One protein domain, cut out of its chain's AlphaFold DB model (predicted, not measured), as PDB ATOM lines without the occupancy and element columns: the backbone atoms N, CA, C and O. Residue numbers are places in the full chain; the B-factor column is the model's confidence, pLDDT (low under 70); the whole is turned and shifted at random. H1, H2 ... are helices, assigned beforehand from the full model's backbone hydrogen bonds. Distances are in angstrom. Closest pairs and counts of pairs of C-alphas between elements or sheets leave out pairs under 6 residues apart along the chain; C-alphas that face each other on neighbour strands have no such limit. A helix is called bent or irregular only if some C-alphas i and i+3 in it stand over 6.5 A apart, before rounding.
ATOM      1  N   ALA A   6     239.718 211.512 263.404       78.56
ATOM      2  CA  ALA A   6     240.678 212.323 262.652       78.56
ATOM      3  C   ALA A   6     240.978 213.662 263.352       78.56
ATOM      4  O   ALA A   6     242.134 214.068 263.471       78.56
ATOM      5  N   GLU A   7     239.955 214.333 263.897       82.38
ATOM      6  CA  GLU A   7     240.138 215.563 264.681       82.38
ATOM      7  C   GLU A   7     240.930 215.313 265.975       82.38
ATOM      8  O   GLU A   7     241.781 216.125 266.345       82.38
ATOM      9  N   LEU A   8     240.692 214.181 266.648       88.38
ATOM     10  CA  LEU A   8     241.461 213.766 267.823       88.38
ATOM     11  C   LEU A   8     242.927 213.491 267.465       88.38
ATOM     12  O   LEU A   8     243.816 214.007 268.142       88.38
ATOM     13  N   LEU A   9     243.195 212.736 266.394       87.31
ATOM     14  CA  LEU A   9     244.553 212.438 265.926       87.31
ATOM     15  C   LEU A   9     245.296 213.707 265.495       87.31
ATOM     16  O   LEU A   9     246.445 213.908 265.893       87.31
ATOM     17  N   ALA A  10     244.631 214.608 264.769       87.38
ATOM     18  CA  ALA A  10     245.184 215.911 264.413       87.38
ATOM     19  C   ALA A  10     245.524 216.743 265.664       87.38
ATOM     20  O   ALA A  10     246.589 217.362 265.726       87.38
ATOM     21  N   GLY A  11     244.657 216.721 266.682       90.50
ATOM     22  CA  GLY A  11     244.903 217.359 267.975       90.50
ATOM     23  C   GLY A  11     246.117 216.778 268.705       90.50
ATOM     24  O   GLY A  11     246.980 217.532 269.152       90.50
ATOM     25  N   VAL A  12     246.232 215.450 268.769       91.62
ATOM     26  CA  VAL A  12     247.379 214.758 269.385       91.62
ATOM     27  C   VAL A  12     248.677 215.071 268.639       91.62
ATOM     28  O   VAL A  12     249.670 215.425 269.271       91.62
ATOM     29  N   CYS A  13     248.675 215.015 267.305       91.38
ATOM     30  CA  CYS A  13     249.834 215.368 266.484       91.38
ATOM     31  C   CYS A  13     250.279 216.816 266.705       91.38
ATOM     32  O   CYS A  13     251.482 217.065 266.790       91.38
ATOM     33  N   ARG A  14     249.324 217.746 266.849       93.69
ATOM     34  CA  ARG A  14     249.599 219.151 267.165       93.69
ATOM     35  C   ARG A  14     250.244 219.305 268.539       93.69
ATOM     36  O   ARG A  14     251.277 219.953 268.648       93.69
ATOM     37  N   ILE A  15     249.690 218.667 269.572       95.06
ATOM     38  CA  ILE A  15     250.260 218.684 270.931       95.06
ATOM     39  C   ILE A  15     251.687 218.123 270.919       95.06
ATOM     40  O   ILE A  15     252.594 218.719 271.499       95.06
ATOM     41  N   LEU A  16     251.906 217.006 270.219       92.44
ATOM     42  CA  LEU A  16     253.229 216.398 270.101       92.44
ATOM     43  C   LEU A  16     254.245 217.347 269.455       92.44
ATOM     44  O   LEU A  16     255.369 217.418 269.942       92.44
ATOM     45  N   SER A  17     253.874 218.079 268.401       92.81
ATOM     46  CA  SER A  17     254.801 218.965 267.684       92.81
ATOM     47  C   SER A  17     254.971 220.351 268.302       92.81
ATOM     48  O   SER A  17     256.064 220.902 268.251       92.81
ATOM     49  N   GLU A  18     253.899 220.941 268.829       96.50
ATOM     50  CA  GLU A  18     253.880 222.342 269.276       96.50
ATOM     51  C   GLU A  18     254.153 222.491 270.771       96.50
ATOM     52  O   GLU A  18     254.650 223.531 271.190       96.50
ATOM     53  N   VAL A  19     253.832 221.471 271.572       95.50
ATOM     54  CA  VAL A  19     253.967 221.524 273.035       95.50
ATOM     55  C   VAL A  19     255.084 220.604 273.507       95.50
ATOM     56  O   VAL A  19     255.964 221.034 274.237       95.50
ATOM     57  N   ILE A  20     255.076 219.339 273.079       92.56
ATOM     58  CA  ILE A  20     255.998 218.337 273.629       92.56
ATOM     59  C   ILE A  20     257.378 218.425 272.971       92.56
ATOM     60  O   ILE A  20     258.375 218.539 273.674       92.56
ATOM     61  N   GLU A  21     257.463 218.373 271.636       92.75
ATOM     62  CA  GLU A  21     258.741 218.341 270.905       92.75
ATOM     63  C   GLU A  21     259.701 219.510 271.231       92.75
ATOM     64  O   GLU A  21     260.902 219.237 271.333       92.75
ATOM     65  N   PRO A  22     259.240 220.763 271.449       95.06
ATOM     66  CA  PRO A  22     260.109 221.878 271.842       95.06
ATOM     67  C   PRO A  22     260.800 221.693 273.200       95.06
ATOM     68  O   PRO A  22     261.951 222.104 273.351       95.06
ATOM     69  N   ASP A  23     260.139 221.033 274.153       95.88
ATOM     70  CA  ASP A  23     260.659 220.812 275.509       95.88
ATOM     71  C   ASP A  23     261.555 219.560 275.610       95.88
ATOM     72  O   ASP A  23     262.189 219.299 276.637       95.88
ATOM     73  N   LEU A  24     261.660 218.770 274.534       94.62
ATOM     74  CA  LEU A  24     262.524 217.593 274.485       94.62
ATOM     75  C   LEU A  24     263.990 217.992 274.268       94.62
ATOM     76  O   LEU A  24     264.438 218.270 273.155       94.62
ATOM     77  N   SER A  25     264.781 217.910 275.336       93.38
ATOM     78  CA  SER A  25     266.230 218.157 275.287       93.38
ATOM     79  C   SER A  25     267.007 217.076 274.520       93.38
ATOM     80  O   SER A  25     268.021 217.363 273.883       93.38
ATOM     81  N   SER A  26     266.517 215.834 274.527       96.62
ATOM     82  CA  SER A  26     267.153 214.696 273.854       96.62
ATOM     83  C   SER A  26     266.783 214.629 272.370       96.62
ATOM     84  O   SER A  26     265.609 214.601 272.000       96.62
ATOM     85  N   GLU A  27     267.791 214.551 271.498       94.00
ATOM     86  CA  GLU A  27     267.595 214.311 270.062       94.00
ATOM     87  C   GLU A  27     266.913 212.961 269.800       94.00
ATOM     88  O   GLU A  27     265.992 212.885 268.988       94.00
ATOM     89  N   TYR A  28     267.282 211.925 270.559       93.75
ATOM     90  CA  TYR A  28     266.620 210.622 270.501       93.75
ATOM     91  C   TYR A  28     265.127 210.733 270.836       93.75
ATOM     92  O   TYR A  28     264.288 210.198 270.113       93.75
ATOM     93  N   ALA A  29     264.770 211.482 271.886       91.62
ATOM     94  CA  ALA A  29     263.368 211.686 272.253       91.62
ATOM     95  C   ALA A  29     262.587 212.426 271.152       91.62
ATOM     96  O   ALA A  29     261.463 212.041 270.830       91.62
ATOM     97  N   ARG A  30     263.195 213.438 270.517       92.94
ATOM     98  CA  ARG A  30     262.593 214.145 269.372       92.94
ATOM     99  C   ARG A  30     262.398 213.227 268.168       92.94
ATOM    100  O   ARG A  30     261.327 213.238 267.565       92.94
ATOM    101  N   ALA A  31     263.385 212.389 267.853       93.75
ATOM    102  CA  ALA A  31     263.270 211.397 266.787       93.75
ATOM    103  C   ALA A  31     262.112 210.416 267.047       93.75
ATOM    104  O   ALA A  31     261.285 210.200 266.162       93.75
ATOM    105  N   ARG A  32     261.982 209.903 268.279       95.50
ATOM    106  CA  ARG A  32     260.857 209.037 268.668       95.50
ATOM    107  C   ARG A  32     259.505 209.749 268.584       95.50
ATOM    108  O   ARG A  32     258.545 209.137 268.132       95.50
ATOM    109  N   SER A  33     259.420 211.026 268.965       93.00
ATOM    110  CA  SER A  33     258.184 211.821 268.834       93.00
ATOM    111  C   SER A  33     257.735 211.943 267.372       93.00
ATOM    112  O   SER A  33     256.564 211.734 267.051       93.00
ATOM    113  N   ARG A  34     258.676 212.198 266.452       91.75
ATOM    114  CA  ARG A  34     258.387 212.243 265.008       91.75
ATOM    115  C   ARG A  34     257.930 210.897 264.462       91.75
ATOM    116  O   ARG A  34     256.997 210.864 263.669       91.75
ATOM    117  N   GLU A  35     258.551 209.806 264.901       92.62
ATOM    118  CA  GLU A  35     258.140 208.453 264.515       92.62
ATOM    119  C   GLU A  35     256.713 208.145 264.980       92.62
ATOM    120  O   GLU A  35     255.896 207.709 264.176       92.62
ATOM    121  N   VAL A  36     256.371 208.469 266.233       92.44
ATOM    122  CA  VAL A  36     255.000 208.313 266.750       92.44
ATOM    123  C   VAL A  36     254.005 209.117 265.913       92.44
ATOM    124  O   VAL A  36     252.970 208.583 265.522       92.44
ATOM    125  N   ARG A  37     254.315 210.375 265.576       92.44
ATOM    126  CA  ARG A  37     253.459 211.194 264.700       92.44
ATOM    127  C   ARG A  37     253.280 210.565 263.319       92.44
ATOM    128  O   ARG A  37     252.163 210.540 262.816       92.44
ATOM    129  N   ALA A  38     254.351 210.044 262.721       90.25
ATOM    130  CA  ALA A  38     254.275 209.361 261.433       90.25
ATOM    131  C   ALA A  38     253.363 208.124 261.504       90.25
ATOM    132  O   ALA A  38     252.515 207.944 260.635       90.25
ATOM    133  N   THR A  39     253.465 207.323 262.570       90.00
ATOM    134  CA  THR A  39     252.570 206.178 262.799       90.00
ATOM    135  C   THR A  39     251.114 206.607 262.983       90.00
ATOM    136  O   THR A  39     250.228 205.984 262.411       90.00
ATOM    137  N   LEU A  40     250.842 207.675 263.741       87.25
ATOM    138  CA  LEU A  40     249.475 208.177 263.932       87.25
ATOM    139  C   LEU A  40     248.855 208.676 262.622       87.25
ATOM    140  O   LEU A  40     247.682 208.419 262.373       87.25
ATOM    141  N   ILE A  41     249.643 209.346 261.777       86.25
ATOM    142  CA  ILE A  41     249.205 209.763 260.439       86.25
ATOM    143  C   ILE A  41     248.915 208.534 259.572       86.25
ATOM    144  O   ILE A  41     247.887 208.503 258.906       86.25
ATOM    145  N   GLN A  42     249.768 207.506 259.608       84.31
ATOM    146  CA  GLN A  42     249.516 206.263 258.873       84.31
ATOM    147  C   GLN A  42     248.210 205.592 259.320       84.31
ATOM    148  O   GLN A  42     247.419 205.195 258.475       84.31
ATOM    149  N   ILE A  43     247.947 205.525 260.630       83.56
ATOM    150  CA  ILE A  43     246.698 204.968 261.174       83.56
ATOM    151  C   ILE A  43     245.477 205.759 260.686       83.56
ATOM    152  O   ILE A  43     244.463 205.158 260.344       83.56
ATOM    153  N   ASP A  44     245.555 207.093 260.642       82.25
ATOM    154  CA  ASP A  44     244.472 207.933 260.111       82.25
ATOM    155  C   ASP A  44     244.188 207.619 258.632       82.25
ATOM    156  O   ASP A  44     243.038 207.423 258.239       82.25
ATOM    157  N   TRP A  45     245.246 207.473 257.830       79.19
ATOM    158  CA  TRP A  45     245.149 207.076 256.426       79.19
ATOM    159  C   TRP A  45     244.578 205.669 256.237       79.19
ATOM    160  O   TRP A  45     243.725 205.471 255.368       79.19
ATOM    161  N   ASP A  46     245.003 204.701 257.048       81.38
ATOM    162  CA  ASP A  46     244.496 203.329 256.995       81.38
ATOM    163  C   ASP A  46     243.007 203.287 257.366       81.38
ATOM    164  O   ASP A  46     242.211 202.654 256.669       81.38
ATOM    165  N   ASN A  47     242.600 204.030 258.401       82.50
ATOM    166  CA  ASN A  47     241.196 204.166 258.790       82.50
ATOM    167  C   ASN A  47     240.359 204.803 257.671       82.50
ATOM    168  O   ASN A  47     239.300 204.280 257.326       82.50
ATOM    169  N   ALA A  48     240.848 205.882 257.050       81.19
ATOM    170  CA  ALA A  48     240.184 206.506 255.908       81.19
ATOM    171  C   ALA A  48     240.070 205.545 254.709       81.19
ATOM    172  O   ALA A  48     239.053 205.532 254.014       81.19
ATOM    173  N   GLY A  49     241.093 204.715 254.480       83.69
ATOM    174  CA  GLY A  49     241.082 203.655 253.475       83.69
ATOM    175  C   GLY A  49     240.019 202.590 253.747       83.69
ATOM    176  O   GLY A  49     239.275 202.233 252.833       83.69
ATOM    177  N   ILE A  50     239.897 202.126 254.995       84.75
ATOM    178  CA  ILE A  50     238.872 201.156 255.413       84.75
ATOM    179  C   ILE A  50     237.470 201.743 255.237       84.75
ATOM    180  O   ILE A  50     236.617 201.107 254.616       84.75
ATOM    181  N   ASP A  51     237.236 202.963 255.724       85.88
ATOM    182  CA  ASP A  51     235.941 203.638 255.601       85.88
ATOM    183  C   ASP A  51     235.542 203.823 254.133       85.88
ATOM    184  O   ASP A  51     234.398 203.559 253.748       85.88
ATOM    185  N   LEU A  52     236.492 204.231 253.284       87.81
ATOM    186  CA  LEU A  52     236.278 204.324 251.843       87.81
ATOM    187  C   LEU A  52     235.967 202.948 251.239       87.81
ATOM    188  O   LEU A  52     235.022 202.834 250.461       87.81
ATOM    189  N   GLY A  53     236.701 201.904 251.627       89.38
ATOM    190  CA  GLY A  53     236.466 200.529 251.185       89.38
ATOM    191  C   GLY A  53     235.062 200.026 251.533       89.38
ATOM    192  O   GLY A  53     234.379 199.462 250.680       89.38
ATOM    193  N   VAL A  54     234.575 200.304 252.747       89.00
ATOM    194  CA  VAL A  54     233.203 199.971 253.172       89.00
ATOM    195  C   VAL A  54     232.165 200.716 252.329       89.00
ATOM    196  O   VAL A  54     231.178 200.117 251.892       89.00
ATOM    197  N   ARG A  55     232.377 202.010 252.054       89.38
ATOM    198  CA  ARG A  55     231.471 202.800 251.198       89.38
ATOM    199  C   ARG A  55     231.431 202.262 249.767       89.38
ATOM    200  O   ARG A  55     230.342 202.098 249.220       89.38
ATOM    201  N   VAL A  56     232.591 201.939 249.197       91.88
ATOM    202  CA  VAL A  56     232.735 201.345 247.857       91.88
ATOM    203  C   VAL A  56     232.063 199.977 247.782       91.88
ATOM    204  O   VAL A  56     231.383 199.686 246.799       91.88
ATOM    205  N   ALA A  57     232.188 199.151 248.823       92.19
ATOM    206  CA  ALA A  57     231.500 197.865 248.918       92.19
ATOM    207  C   ALA A  57     229.976 198.025 248.954       92.19
ATOM    208  O   ALA A  57     229.254 197.340 248.232       92.19
ATOM    209  N   ARG A  58     229.474 198.981 249.743       92.06
ATOM    210  CA  ARG A  58     228.041 199.288 249.789       92.06
ATOM    211  C   ARG A  58     227.520 199.769 248.434       92.06
ATOM    212  O   ARG A  58     226.454 199.330 248.012       92.06
ATOM    213  N   LEU A  59     228.262 200.652 247.763       92.94
ATOM    214  CA  LEU A  59     227.895 201.150 246.439       92.94
ATOM    215  C   LEU A  59     227.925 200.041 245.387       92.94
ATOM    216  O   LEU A  59     227.009 199.941 244.578       92.94
ATOM    217  N   HIS A  60     228.938 199.173 245.435       94.69
ATOM    218  CA  HIS A  60     229.036 198.008 244.561       94.69
ATOM    219  C   HIS A  60     227.795 197.122 244.664       94.69
ATOM    220  O   HIS A  60     227.203 196.805 243.641       94.69
ATOM    221  N   ASN A  61     227.374 196.771 245.883       94.50
ATOM    222  CA  ASN A  61     226.202 195.920 246.088       94.50
ATOM    223  C   ASN A  61     224.929 196.568 245.531       94.50
ATOM    224  O   ASN A  61     224.167 195.912 244.836       94.50
ATOM    225  N   LEU A  62     224.744 197.874 245.739       95.00
ATOM    226  CA  LEU A  62     223.608 198.594 245.162       95.00
ATOM    227  C   LEU A  62     223.627 198.575 243.622       95.00
ATOM    228  O   LEU A  62     222.582 198.477 242.983       95.00
ATOM    229  N   LEU A  63     224.811 198.656 243.014       95.31
ATOM    230  CA  LEU A  63     224.973 198.548 241.565       95.31
ATOM    231  C   LEU A  63     224.744 197.126 241.046       95.31
ATOM    232  O   LEU A  63     224.221 196.969 239.943       95.31
ATOM    233  N   VAL A  64     225.099 196.106 241.829       95.81
ATOM    234  CA  VAL A  64     224.745 194.709 241.549       95.81
ATOM    235  C   VAL A  64     223.226 194.550 241.562       95.81
ATOM    236  O   VAL A  64     222.685 194.083 240.563       95.81
ATOM    237  N   ASP A  65     222.537 195.043 242.595       96.06
ATOM    238  CA  ASP A  65     221.071 194.992 242.695       96.06
ATOM    239  C   ASP A  65     220.396 195.681 241.495       96.06
ATOM    240  O   ASP A  65     219.460 195.147 240.896       96.06
ATOM    241  N   CYS A  66     220.904 196.850 241.082       95.94
ATOM    242  CA  CYS A  66     220.455 197.523 239.861       95.94
ATOM    243  C   CYS A  66     220.656 196.649 238.616       95.94
ATOM    244  O   CYS A  66     219.775 196.584 237.760       95.94
ATOM    245  N   GLY A  67     221.805 195.983 238.501       96.12
ATOM    246  CA  GLY A  67     222.120 195.103 237.379       96.12
ATOM    247  C   GLY A  67     221.183 193.903 237.314       96.12
ATOM    248  O   GLY A  67     220.628 193.620 236.255       96.12
ATOM    249  N   GLU A  68     220.944 193.251 238.449       96.31
ATOM    250  CA  GLU A  68     220.011 192.130 238.567       96.31
ATOM    251  C   GLU A  68     218.577 192.547 238.236       96.31
ATOM    252  O   GLU A  68     217.890 191.853 237.486       96.31
ATOM    253  N   TRP A  69     218.133 193.707 238.728       97.31
ATOM    254  CA  TRP A  69     216.823 194.260 238.388       97.31
ATOM    255  C   TRP A  69     216.700 194.530 236.881       97.31
ATOM    256  O   TRP A  69     215.720 194.097 236.275       97.31
ATOM    257  N   ILE A  70     217.701 195.147 236.238       96.69
ATOM    258  CA  ILE A  70     217.711 195.353 234.775       96.69
ATOM    259  C   ILE A  70     217.643 194.012 234.039       96.69
ATOM    260  O   ILE A  70     216.857 193.848 233.105       96.69
ATOM    261  N   ASP A  71     218.466 193.048 234.449       95.56
ATOM    262  CA  ASP A  71     218.612 191.774 233.753       95.56
ATOM    263  C   ASP A  71     217.476 190.784 234.043       95.56
ATOM    264  O   ASP A  71     217.315 189.821 233.293       95.56
ATOM    265  N   ALA A  72     216.633 191.032 235.043       96.62
ATOM    266  CA  ALA A  72     215.464 190.207 235.325       96.62
ATOM    267  C   ALA A  72     214.365 190.314 234.250       96.62
ATOM    268  O   ALA A  72     213.520 189.425 234.166       96.62
ATOM    269  N   GLU A  73     214.355 191.363 233.411       95.81
ATOM    270  CA  GLU A  73     213.354 191.509 232.344       95.81
ATOM    271  C   GLU A  73     213.963 191.937 230.994       95.81
ATOM    272  O   GLU A  73     214.755 192.880 230.945       95.81
ATOM    273  N   PRO A  74     213.591 191.296 229.866       96.56
ATOM    274  CA  PRO A  74     214.129 191.654 228.552       96.56
ATOM    275  C   PRO A  74     213.843 193.098 228.116       96.56
ATOM    276  O   PRO A  74     214.682 193.703 227.450       96.56
ATOM    277  N   THR A  75     212.682 193.645 228.487       96.62
ATOM    278  CA  THR A  75     212.259 195.025 228.184       96.62
ATOM    279  C   THR A  75     213.185 196.037 228.859       96.62
ATOM    280  O   THR A  75     213.748 196.894 228.179       96.62
ATOM    281  N   ARG A  76     213.446 195.863 230.162       96.06
ATOM    282  CA  ARG A  76     214.439 196.644 230.911       96.06
ATOM    283  C   ARG A  76     215.817 196.516 230.284       96.06
ATOM    284  O   ARG A  76     216.441 197.520 229.960       96.06
ATOM    285  N   ARG A  77     216.291 195.298 230.018       96.12
ATOM    286  CA  ARG A  77     217.616 195.107 229.409       96.12
ATOM    287  C   ARG A  77     217.777 195.868 228.089       96.12
ATOM    288  O   ARG A  77     218.836 196.446 227.852       96.12
ATOM    289  N   ALA A  78     216.741 195.877 227.250       96.25
ATOM    290  CA  ALA A  78     216.737 196.638 226.006       96.25
ATOM    291  C   ALA A  78     216.767 198.156 226.256       96.25
ATOM    292  O   ALA A  78     217.567 198.845 225.627       96.25
ATOM    293  N   HIS A  79     215.963 198.656 227.201       96.56
ATOM    294  CA  HIS A  79     215.909 200.075 227.580       96.56
ATOM    295  C   HIS A  79     217.250 200.598 228.108       96.56
ATOM    296  O   HIS A  79     217.752 201.625 227.662       96.56
ATOM    297  N   PHE A  80     217.875 199.856 229.024       96.12
ATOM    298  CA  PHE A  80     219.121 200.276 229.667       96.12
ATOM    299  C   PHE A  80     220.364 200.101 228.780       96.12
ATOM    300  O   PHE A  80     221.388 200.725 229.058       96.12
ATOM    301  N   GLY A  81     220.303 199.279 227.724       94.00
ATOM    302  CA  GLY A  81     221.301 199.180 226.649       94.00
ATOM    303  C   GLY A  81     222.765 199.345 227.090       94.00
ATOM    304  O   GLY A  81     223.338 198.495 227.779       94.00
ATOM    305  N   THR A  82     223.385 200.458 226.681       93.62
ATOM    306  CA  THR A  82     224.785 200.793 226.999       93.62
ATOM    307  C   THR A  82     225.021 201.033 228.493       93.62
ATOM    308  O   THR A  82     226.055 200.604 229.007       93.62
ATOM    309  N   ALA A  83     224.080 201.660 229.206       93.06
ATOM    310  CA  ALA A  83     224.196 201.889 230.649       93.06
ATOM    311  C   ALA A  83     224.245 200.562 231.417       93.06
ATOM    312  O   ALA A  83     225.128 200.365 232.252       93.06
ATOM    313  N   GLY A  84     223.389 199.601 231.052       93.31
ATOM    314  CA  GLY A  84     223.419 198.249 231.618       93.31
ATOM    315  C   GLY A  84     224.738 197.514 231.344       93.31
ATOM    316  O   GLY A  84     225.265 196.820 232.211       93.31
ATOM    317  N   SER A  85     225.331 197.699 230.161       92.69
ATOM    318  CA  SER A  85     226.645 197.114 229.841       92.69
ATOM    319  C   SER A  85     227.791 197.742 230.636       92.69
ATOM    320  O   SER A  85     228.678 197.019 231.091       92.69
ATOM    321  N   ARG A  86     227.764 199.063 230.855       92.81
ATOM    322  CA  ARG A  86     228.749 199.756 231.700       92.81
ATOM    323  C   ARG A  86     228.639 199.310 233.155       92.81
ATOM    324  O   ARG A  86     229.655 199.008 233.770       92.81
ATOM    325  N   LEU A  87     227.409 199.189 233.657       93.94
ATOM    326  CA  LEU A  87     227.123 198.679 234.994       93.94
ATOM    327  C   LEU A  87     227.741 197.291 235.196       93.94
ATOM    328  O   LEU A  87     228.536 197.113 236.115       93.94
ATOM    329  N   ARG A  88     227.481 196.350 234.276       92.81
ATOM    330  CA  ARG A  88     228.079 195.003 234.304       92.81
ATOM    331  C   ARG A  88     229.602 195.021 234.302       92.81
ATOM    332  O   ARG A  88     230.209 194.234 235.012       92.81
ATOM    333  N   SER A  89     230.227 195.908 233.529       91.75
ATOM    334  CA  SER A  89     231.692 196.015 233.498       91.75
ATOM    335  C   SER A  89     232.289 196.442 234.842       91.75
ATOM    336  O   SER A  89     233.443 196.123 235.119       91.75
ATOM    337  N   VAL A  90     231.544 197.202 235.645       91.75
ATOM    338  CA  VAL A  90     232.001 197.688 236.954       91.75
ATOM    339  C   VAL A  90     231.637 196.710 238.070       91.75
ATOM    340  O   VAL A  90     232.364 196.616 239.059       91.75
ATOM    341  N   THR A  91     230.549 195.951 237.915       93.00
ATOM    342  CA  THR A  91     230.102 194.961 238.904       93.00
ATOM    343  C   THR A  91     230.673 193.560 238.681       93.00
ATOM    344  O   THR A  91     230.660 192.754 239.604       93.00
ATOM    345  N   SER A  92     231.232 193.258 237.502       87.75
ATOM    346  CA  SER A  92     231.821 191.943 237.204       87.75
ATOM    347  C   SER A  92     233.058 191.625 238.041       87.75
ATOM    348  O   SER A  92     233.387 190.459 238.242       87.75
ATOM    349  N   ASN A  93     233.756 192.662 238.503       79.00
ATOM    350  CA  ASN A  93     234.912 192.527 239.372       79.00
ATOM    351  C   ASN A  93     234.469 192.828 240.803       79.00
ATOM    352  O   ASN A  93     233.907 193.892 241.062       79.00
ATOM    353  N   GLY A  94     234.736 191.900 241.724       77.81
ATOM    354  CA  GLY A  94     234.480 192.121 243.145       77.81
ATOM    355  C   GLY A  94     235.231 193.339 243.693       77.81
ATOM    356  O   GLY A  94     236.112 193.913 243.046       77.81
ATOM    357  N   VAL A  95     234.879 193.749 244.908       82.12
ATOM    358  CA  VAL A  95     235.540 194.874 245.580       82.12
ATOM    359  C   VAL A  95     236.854 194.430 246.202       82.12
ATOM    360  O   VAL A  95     236.868 193.546 247.059       82.12
ATOM    361  N   ASP A  96     237.952 195.068 245.799       80.06
ATOM    362  CA  ASP A  96     239.240 194.906 246.470       80.06
ATOM    363  C   ASP A  96     239.350 195.911 247.621       80.06
ATOM    364  O   ASP A  96     239.780 197.052 247.459       80.06
ATOM    365  N   ILE A  97     238.944 195.463 248.808       70.56
ATOM    366  CA  ILE A  97     239.004 196.246 250.052       70.56
ATOM    367  C   ILE A  97     240.440 196.255 250.623       70.56
ATOM    368  O   ILE A  97     240.759 197.042 251.509       70.56
ATOM    369  N   THR A  98     241.333 195.398 250.113       73.69
ATOM    370  CA  THR A  98     242.702 195.231 250.628       73.69
ATOM    371  C   THR A  98     243.742 196.086 249.908       73.69
ATOM    372  O   THR A  98     244.814 196.325 250.457       73.69
ATOM    373  N   GLY A  99     243.425 196.605 248.719       73.88
ATOM    374  CA  GLY A  99     244.322 197.435 247.906       73.88
ATOM    375  C   GLY A  99     244.605 198.848 248.447       73.88
ATOM    376  O   GLY A  99     245.251 199.646 247.763       73.88
ATOM    377  N   GLY A 100     244.125 199.177 249.650       77.31
ATOM    378  CA  GLY A 100     244.302 200.482 250.286       77.31
ATOM    379  C   GLY A 100     243.497 201.608 249.627       77.31
ATOM    380  O   GLY A 100     242.647 201.388 248.760       77.31
ATOM    381  N   PHE A 101     243.773 202.846 250.050       76.94
ATOM    382  CA  PHE A 101     242.998 204.029 249.658       76.94
ATOM    383  C   PHE A 101     242.951 204.252 248.137       76.94
ATOM    384  O   PHE A 101     241.879 204.485 247.581       76.94
ATOM    385  N   ASP A 102     244.084 204.133 247.440       82.25
ATOM    386  CA  ASP A 102     244.159 204.389 245.995       82.25
ATOM    387  C   ASP A 102     243.334 203.397 245.167       82.25
ATOM    388  O   ASP A 102     242.712 203.779 244.170       82.25
ATOM    389  N   ALA A 103     243.327 202.119 245.560       84.12
ATOM    390  CA  ALA A 103     242.521 201.102 244.895       84.12
ATOM    391  C   ALA A 103     241.027 201.368 245.113       84.12
ATOM    392  O   ALA A 103     240.272 201.434 244.138       84.12
ATOM    393  N   ALA A 104     240.627 201.622 246.363       86.56
ATOM    394  CA  ALA A 104     239.249 201.953 246.704       86.56
ATOM    395  C   ALA A 104     238.775 203.230 245.983       86.56
ATOM    396  O   ALA A 104     237.666 203.270 245.452       86.56
ATOM    397  N   ASN A 105     239.628 204.251 245.864       86.31
ATOM    398  CA  ASN A 105     239.287 205.496 245.180       86.31
ATOM    399  C   ASN A 105     239.115 205.317 243.659       86.31
ATOM    400  O   ASN A 105     238.171 205.852 243.079       86.31
ATOM    401  N   ARG A 106     239.975 204.525 243.000       88.69
ATOM    402  CA  ARG A 106     239.789 204.181 241.575       88.69
ATOM    403  C   ARG A 106     238.490 203.414 241.348       88.69
ATOM    404  O   ARG A 106     237.785 203.684 240.377       88.69
ATOM    405  N   GLN A 107     238.174 202.476 242.237       90.62
ATOM    406  CA  GLN A 107     236.943 201.703 242.142       90.62
ATOM    407  C   GLN A 107     235.709 202.584 242.342       90.62
ATOM    408  O   GLN A 107     234.779 202.507 241.541       90.62
ATOM    409  N   ARG A 108     235.737 203.480 243.335       91.12
ATOM    410  CA  ARG A 108     234.696 204.493 243.532       91.12
ATOM    411  C   ARG A 108     234.463 205.317 242.268       91.12
ATOM    412  O   ARG A 108     233.326 205.448 241.834       91.12
ATOM    413  N   ALA A 109     235.529 205.826 241.647       91.25
ATOM    414  CA  ALA A 109     235.413 206.645 240.441       91.25
ATOM    415  C   ALA A 109     234.734 205.891 239.282       91.25
ATOM    416  O   ALA A 109     233.898 206.459 238.583       91.25
ATOM    417  N   ALA A 110     235.048 204.603 239.100       91.69
ATOM    418  CA  ALA A 110     234.391 203.762 238.098       91.69
ATOM    419  C   ALA A 110     232.904 203.509 238.418       91.69
ATOM    420  O   ALA A 110     232.071 203.470 237.514       91.69
ATOM    421  N   GLN A 111     232.559 203.356 239.699       92.81
ATOM    422  CA  GLN A 111     231.173 203.192 240.151       92.81
ATOM    423  C   GLN A 111     230.349 204.469 239.967       92.81
ATOM    424  O   GLN A 111     229.239 204.397 239.446       92.81
ATOM    425  N   ASP A 112     230.902 205.628 240.328       92.31
ATOM    426  CA  ASP A 112     230.260 206.934 240.140       92.31
ATOM    427  C   ASP A 112     229.963 207.191 238.653       92.31
ATOM    428  O   ASP A 112     228.870 207.611 238.276       92.31
ATOM    429  N   ASP A 113     230.909 206.851 237.783       91.44
ATOM    430  CA  ASP A 113     230.758 206.947 236.335       91.44
ATOM    431  C   ASP A 113     229.666 206.002 235.775       91.44
ATOM    432  O   ASP A 113     228.891 206.388 234.893       91.44
ATOM    433  N   ALA A 114     229.526 204.787 236.322       92.56
ATOM    434  CA  ALA A 114     228.418 203.889 235.989       92.56
ATOM    435  C   ALA A 114     227.060 204.440 236.459       92.56
ATOM    436  O   ALA A 114     226.069 204.313 235.738       92.56
ATOM    437  N   ILE A 115     227.010 205.090 237.623       92.62
ATOM    438  CA  ILE A 115     225.789 205.708 238.151       92.62
ATOM    439  C   ILE A 115     225.344 206.870 237.281       92.62
ATOM    440  O   ILE A 115     224.174 206.940 236.918       92.62
ATOM    441  N   VAL A 116     226.267 207.750 236.891       91.12
ATOM    442  CA  VAL A 116     225.955 208.867 235.990       91.12
ATOM    443  C   VAL A 116     225.328 208.358 234.691       91.12
ATOM    444  O   VAL A 116     224.352 208.932 234.211       91.12
ATOM    445  N   ALA A 117     225.831 207.244 234.152       91.44
ATOM    446  CA  ALA A 117     225.246 206.612 232.973       91.44
ATOM    447  C   ALA A 117     223.861 205.981 233.230       91.44
ATOM    448  O   ALA A 117     223.092 205.817 232.284       91.44
ATOM    449  N   LEU A 118     223.543 205.624 234.478       93.56
ATOM    450  CA  LEU A 118     222.296 204.969 234.880       93.56
ATOM    451  C   LEU A 118     221.161 205.956 235.203       93.56
ATOM    452  O   LEU A 118     220.001 205.598 235.016       93.56
ATOM    453  N   ILE A 119     221.473 207.175 235.664       92.81
ATOM    454  CA  ILE A 119     220.473 208.140 236.161       92.81
ATOM    455  C   ILE A 119     219.390 208.428 235.118       92.81
ATOM    456  O   ILE A 119     218.216 208.212 235.402       92.81
ATOM    457  N   ASN A 120     219.761 208.875 233.914       93.31
ATOM    458  CA  ASN A 120     218.757 209.274 232.922       93.31
ATOM    459  C   ASN A 120     217.889 208.085 232.470       93.31
ATOM    460  O   ASN A 120     216.671 208.193 232.579       93.31
ATOM    461  N   PRO A 121     218.454 206.920 232.076       95.62
ATOM    462  CA  PRO A 121     217.633 205.761 231.723       95.62
ATOM    463  C   PRO A 121     216.706 205.292 232.850       95.62
ATOM    464  O   PRO A 121     215.605 204.819 232.571       95.62
ATOM    465  N   LEU A 122     217.134 205.414 234.112       95.69
ATOM    466  CA  LEU A 122     216.317 205.058 235.270       95.69
ATOM    467  C   LEU A 122     215.140 206.021 235.460       95.69
ATOM    468  O   LEU A 122     214.022 205.564 235.677       95.69
ATOM    469  N   GLU A 123     215.367 207.333 235.371       95.94
ATOM    470  CA  GLU A 123     214.288 208.328 235.465       95.94
ATOM    471  C   GLU A 123     213.308 208.209 234.289       95.94
ATOM    472  O   GLU A 123     212.094 208.256 234.500       95.94
ATOM    473  N   ASP A 124     213.815 207.980 233.073       97.12
ATOM    474  CA  ASP A 124     212.985 207.747 231.888       97.12
ATOM    475  C   ASP A 124     212.101 206.505 232.090       97.12
ATOM    476  O   ASP A 124     210.883 206.563 231.918       97.12
ATOM    477  N   TRP A 125     212.687 205.395 232.561       97.31
ATOM    478  CA  TRP A 125     211.944 204.162 232.836       97.31
ATOM    479  C   TRP A 125     210.828 204.374 233.861       97.31
ATOM    480  O   TRP A 125     209.704 203.928 233.648       97.31
ATOM    481  N   LEU A 126     211.135 205.053 234.970       97.19
ATOM    482  CA  LEU A 126     210.185 205.296 236.058       97.19
ATOM    483  C   LEU A 126     209.104 206.316 235.693       97.19
ATOM    484  O   LEU A 126     208.029 206.291 236.288       97.19
ATOM    485  N   THR A 127     209.365 207.187 234.718       97.62
ATOM    486  CA  THR A 127     208.345 208.081 234.156       97.62
ATOM    487  C   THR A 127     207.299 207.285 233.377       97.62
ATOM    488  O   THR A 127     206.102 207.517 233.553       97.62
ATOM    489  N   ASP A 128     207.739 206.310 232.582       97.38
ATOM    490  CA  ASP A 128     206.851 205.445 231.796       97.38
ATOM    491  C   ASP A 128     206.205 204.326 232.638       97.38
ATOM    492  O   ASP A 128     205.118 203.844 232.314       97.38
ATOM    493  N   HIS A 129     206.847 203.930 233.744       96.69
ATOM    494  CA  HIS A 129     206.426 202.837 234.628       96.69
ATOM    495  C   HIS A 129     206.382 203.292 236.099       96.69
ATOM    496  O   HIS A 129     207.150 202.793 236.931       96.69
ATOM    497  N   PRO A 130     205.476 204.218 236.466       96.00
ATOM    498  CA  PRO A 130     205.442 204.803 237.809       96.00
ATOM    499  C   PRO A 130     205.180 203.775 238.921       96.00
ATOM    500  O   PRO A 130     205.627 203.967 240.052       96.00
ATOM    501  N   ASP A 131     204.515 202.662 238.596       96.56
ATOM    502  CA  ASP A 131     204.183 201.585 239.534       96.56
ATOM    503  C   ASP A 131     205.335 200.581 239.766       96.56
ATOM    504  O   ASP A 131     205.188 199.643 240.559       96.56
ATOM    505  N   ASP A 132     206.502 200.759 239.127       95.94
ATOM    506  CA  ASP A 132     207.682 199.913 239.357       95.94
ATOM    507  C   ASP A 132     208.287 200.196 240.744       95.94
ATOM    508  O   ASP A 132     209.210 200.995 240.937       95.94
ATOM    509  N   SER A 133     207.715 199.548 241.758       95.94
ATOM    510  CA  SER A 133     208.102 199.707 243.164       95.94
ATOM    511  C   SER A 133     209.566 199.342 243.440       95.94
ATOM    512  O   SER A 133     210.194 199.943 244.322       95.94
ATOM    513  N   HIS A 134     210.131 198.398 242.681       95.81
ATOM    514  CA  HIS A 134     211.523 197.989 242.828       95.81
ATOM    515  C   HIS A 134     212.448 199.063 242.245       95.81
ATOM    516  O   HIS A 134     213.329 199.547 242.957       95.81
ATOM    517  N   GLY A 135     212.186 199.539 241.024       94.69
ATOM    518  CA  GLY A 135     212.951 200.634 240.421       94.69
ATOM    519  C   GLY A 135     212.905 201.916 241.268       94.69
ATOM    520  O   GLY A 135     213.936 202.538 241.524       94.69
ATOM    521  N   ASN A 136     211.736 202.257 241.821       95.94
ATOM    522  CA  ASN A 136     211.585 203.373 242.760       95.94
ATOM    523  C   ASN A 136     212.411 203.197 244.048       95.94
ATOM    524  O   ASN A 136     212.935 204.169 244.598       95.94
ATOM    525  N   SER A 137     212.526 201.965 244.549       96.56
ATOM    526  CA  SER A 137     213.333 201.667 245.736       96.56
ATOM    527  C   SER A 137     214.830 201.769 245.440       96.56
ATOM    528  O   SER A 137     215.551 202.383 246.223       96.56
ATOM    529  N   LEU A 138     215.289 201.272 244.287       95.06
ATOM    530  CA  LEU A 138     216.679 201.422 243.836       95.06
ATOM    531  C   LEU A 138     217.063 202.893 243.673       95.06
ATOM    532  O   LEU A 138     218.089 203.327 244.197       95.06
ATOM    533  N   ARG A 139     216.198 203.693 243.039       94.88
ATOM    534  CA  ARG A 139     216.369 205.147 242.926       94.88
ATOM    535  C   ARG A 139     216.526 205.810 244.293       94.88
ATOM    536  O   ARG A 139     217.442 206.605 244.493       94.88
ATOM    537  N   ARG A 140     215.648 205.485 245.246       94.94
ATOM    538  CA  ARG A 140     215.722 206.026 246.612       94.94
ATOM    539  C   ARG A 140     217.046 205.664 247.277       94.94
ATOM    540  O   ARG A 140     217.701 206.547 247.817       94.94
ATOM    541  N   ASN A 141     217.455 204.402 247.185       93.75
ATOM    542  CA  ASN A 141     218.698 203.915 247.775       93.75
ATOM    543  C   ASN A 141     219.932 204.606 247.166       93.75
ATOM    544  O   ASN A 141     220.856 204.958 247.900       93.75
ATOM    545  N   LEU A 142     219.933 204.860 245.850       91.19
ATOM    546  CA  LEU A 142     220.986 205.626 245.173       91.19
ATOM    547  C   LEU A 142     221.045 207.068 245.695       91.19
ATOM    548  O   LEU A 142     222.112 207.544 246.075       91.19
ATOM    549  N   LEU A 143     219.902 207.751 245.789       89.38
ATOM    550  CA  LEU A 143     219.838 209.117 246.322       89.38
ATOM    551  C   LEU A 143     220.261 209.189 247.798       89.38
ATOM    552  O   LEU A 143     220.950 210.125 248.203       89.38
ATOM    553  N   GLU A 144     219.875 208.203 248.609       89.88
ATOM    554  CA  GLU A 144     220.291 208.104 250.008       89.88
ATOM    555  C   GLU A 144     221.799 207.891 250.149       89.88
ATOM    556  O   GLU A 144     222.408 208.502 251.028       89.88
ATOM    557  N   HIS A 145     222.413 207.094 249.267       86.69
ATOM    558  CA  HIS A 145     223.863 206.907 249.245       86.69
ATOM    559  C   HIS A 145     224.598 208.244 249.072       86.69
ATOM    560  O   HIS A 145     225.485 208.556 249.863       86.69
ATOM    561  N   TYR A 146     224.177 209.082 248.118       80.56
ATOM    562  CA  TYR A 146     224.798 210.394 247.883       80.56
ATOM    563  C   TYR A 146     224.460 211.452 248.931       80.56
ATOM    564  O   TYR A 146     225.190 212.426 249.073       80.56
ATOM    565  N   ARG A 147     223.380 211.276 249.697       79.25
ATOM    566  CA  ARG A 147     223.070 212.161 250.827       79.25
ATOM    567  C   ARG A 147     223.972 211.909 252.037       79.25
ATOM    568  O   ARG A 147     224.122 212.793 252.874       79.25
ATOM    569  N   GLN A 148     224.496 210.689 252.155       66.94
ATOM    570  CA  GLN A 148     225.363 210.246 253.250       66.94
ATOM    571  C   GLN A 148     226.861 210.322 252.903       66.94
ATOM    572  O   GLN A 148     227.687 210.145 253.801       66.94
ATOM    573  N   ALA A 149     227.199 210.522 251.624       57.12
ATOM    574  CA  ALA A 149     228.568 210.580 251.115       57.12
ATOM    575  C   ALA A 149     229.242 211.920 251.426       57.12
ATOM    576  O   ALA A 149     230.409 211.852 251.885       57.12
TER     577      ALA A 149
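Overview. This is residues 6 to 149 of the 149 residues of an uncharacterized protein of Haloechinothrix alba (UniProt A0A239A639). Look first for one long helix, H2, the spine of a rod; H1 folds back along its first part, and H3, H4a and H5 pack along its other half. The printed part, 144 residues with five named helices H1 to H5 in chain order, is all helix and extended: radius of gyration of the C-alphas 22.5 A, spans 75 by 25 by 16 A.

Arrangement. The hub, H2, residues 27 to 71, makes a hairpin with H1, residues 6 to 23; their closest C-alphas, Cys 13 and Arg 37, are 5.8 A apart. H4, residues 100 to 128, assigned as one helix by its hydrogen bonds, is bent, with C-alphas 117 and 120 7.0 A apart: arms H4a, residues 100 to 117, and H4b, residues 120 to 128. H2, H3, residues 74 to 91, and H4a form an up-and-down bundle, each running against the one before. H5, residues 133 to 148, touches H2, closest at C-alphas 66 and 138, 6.7 A. In H2, H4a, H4b and H5 every O i to N i+4 pair is within hydrogen-bond range; H1 has 10 of 14, H3 12 of 14.

Along the chain. Find C-alpha 27 at (267.595, 214.311, 270.062); H2 runs 65.0 A to C-alpha 71 at (218.612, 191.774, 233.753).

Size, cuts and confidence. The printed part has no cut and no long link; pLDDT is under 70 at residues 148 to 149.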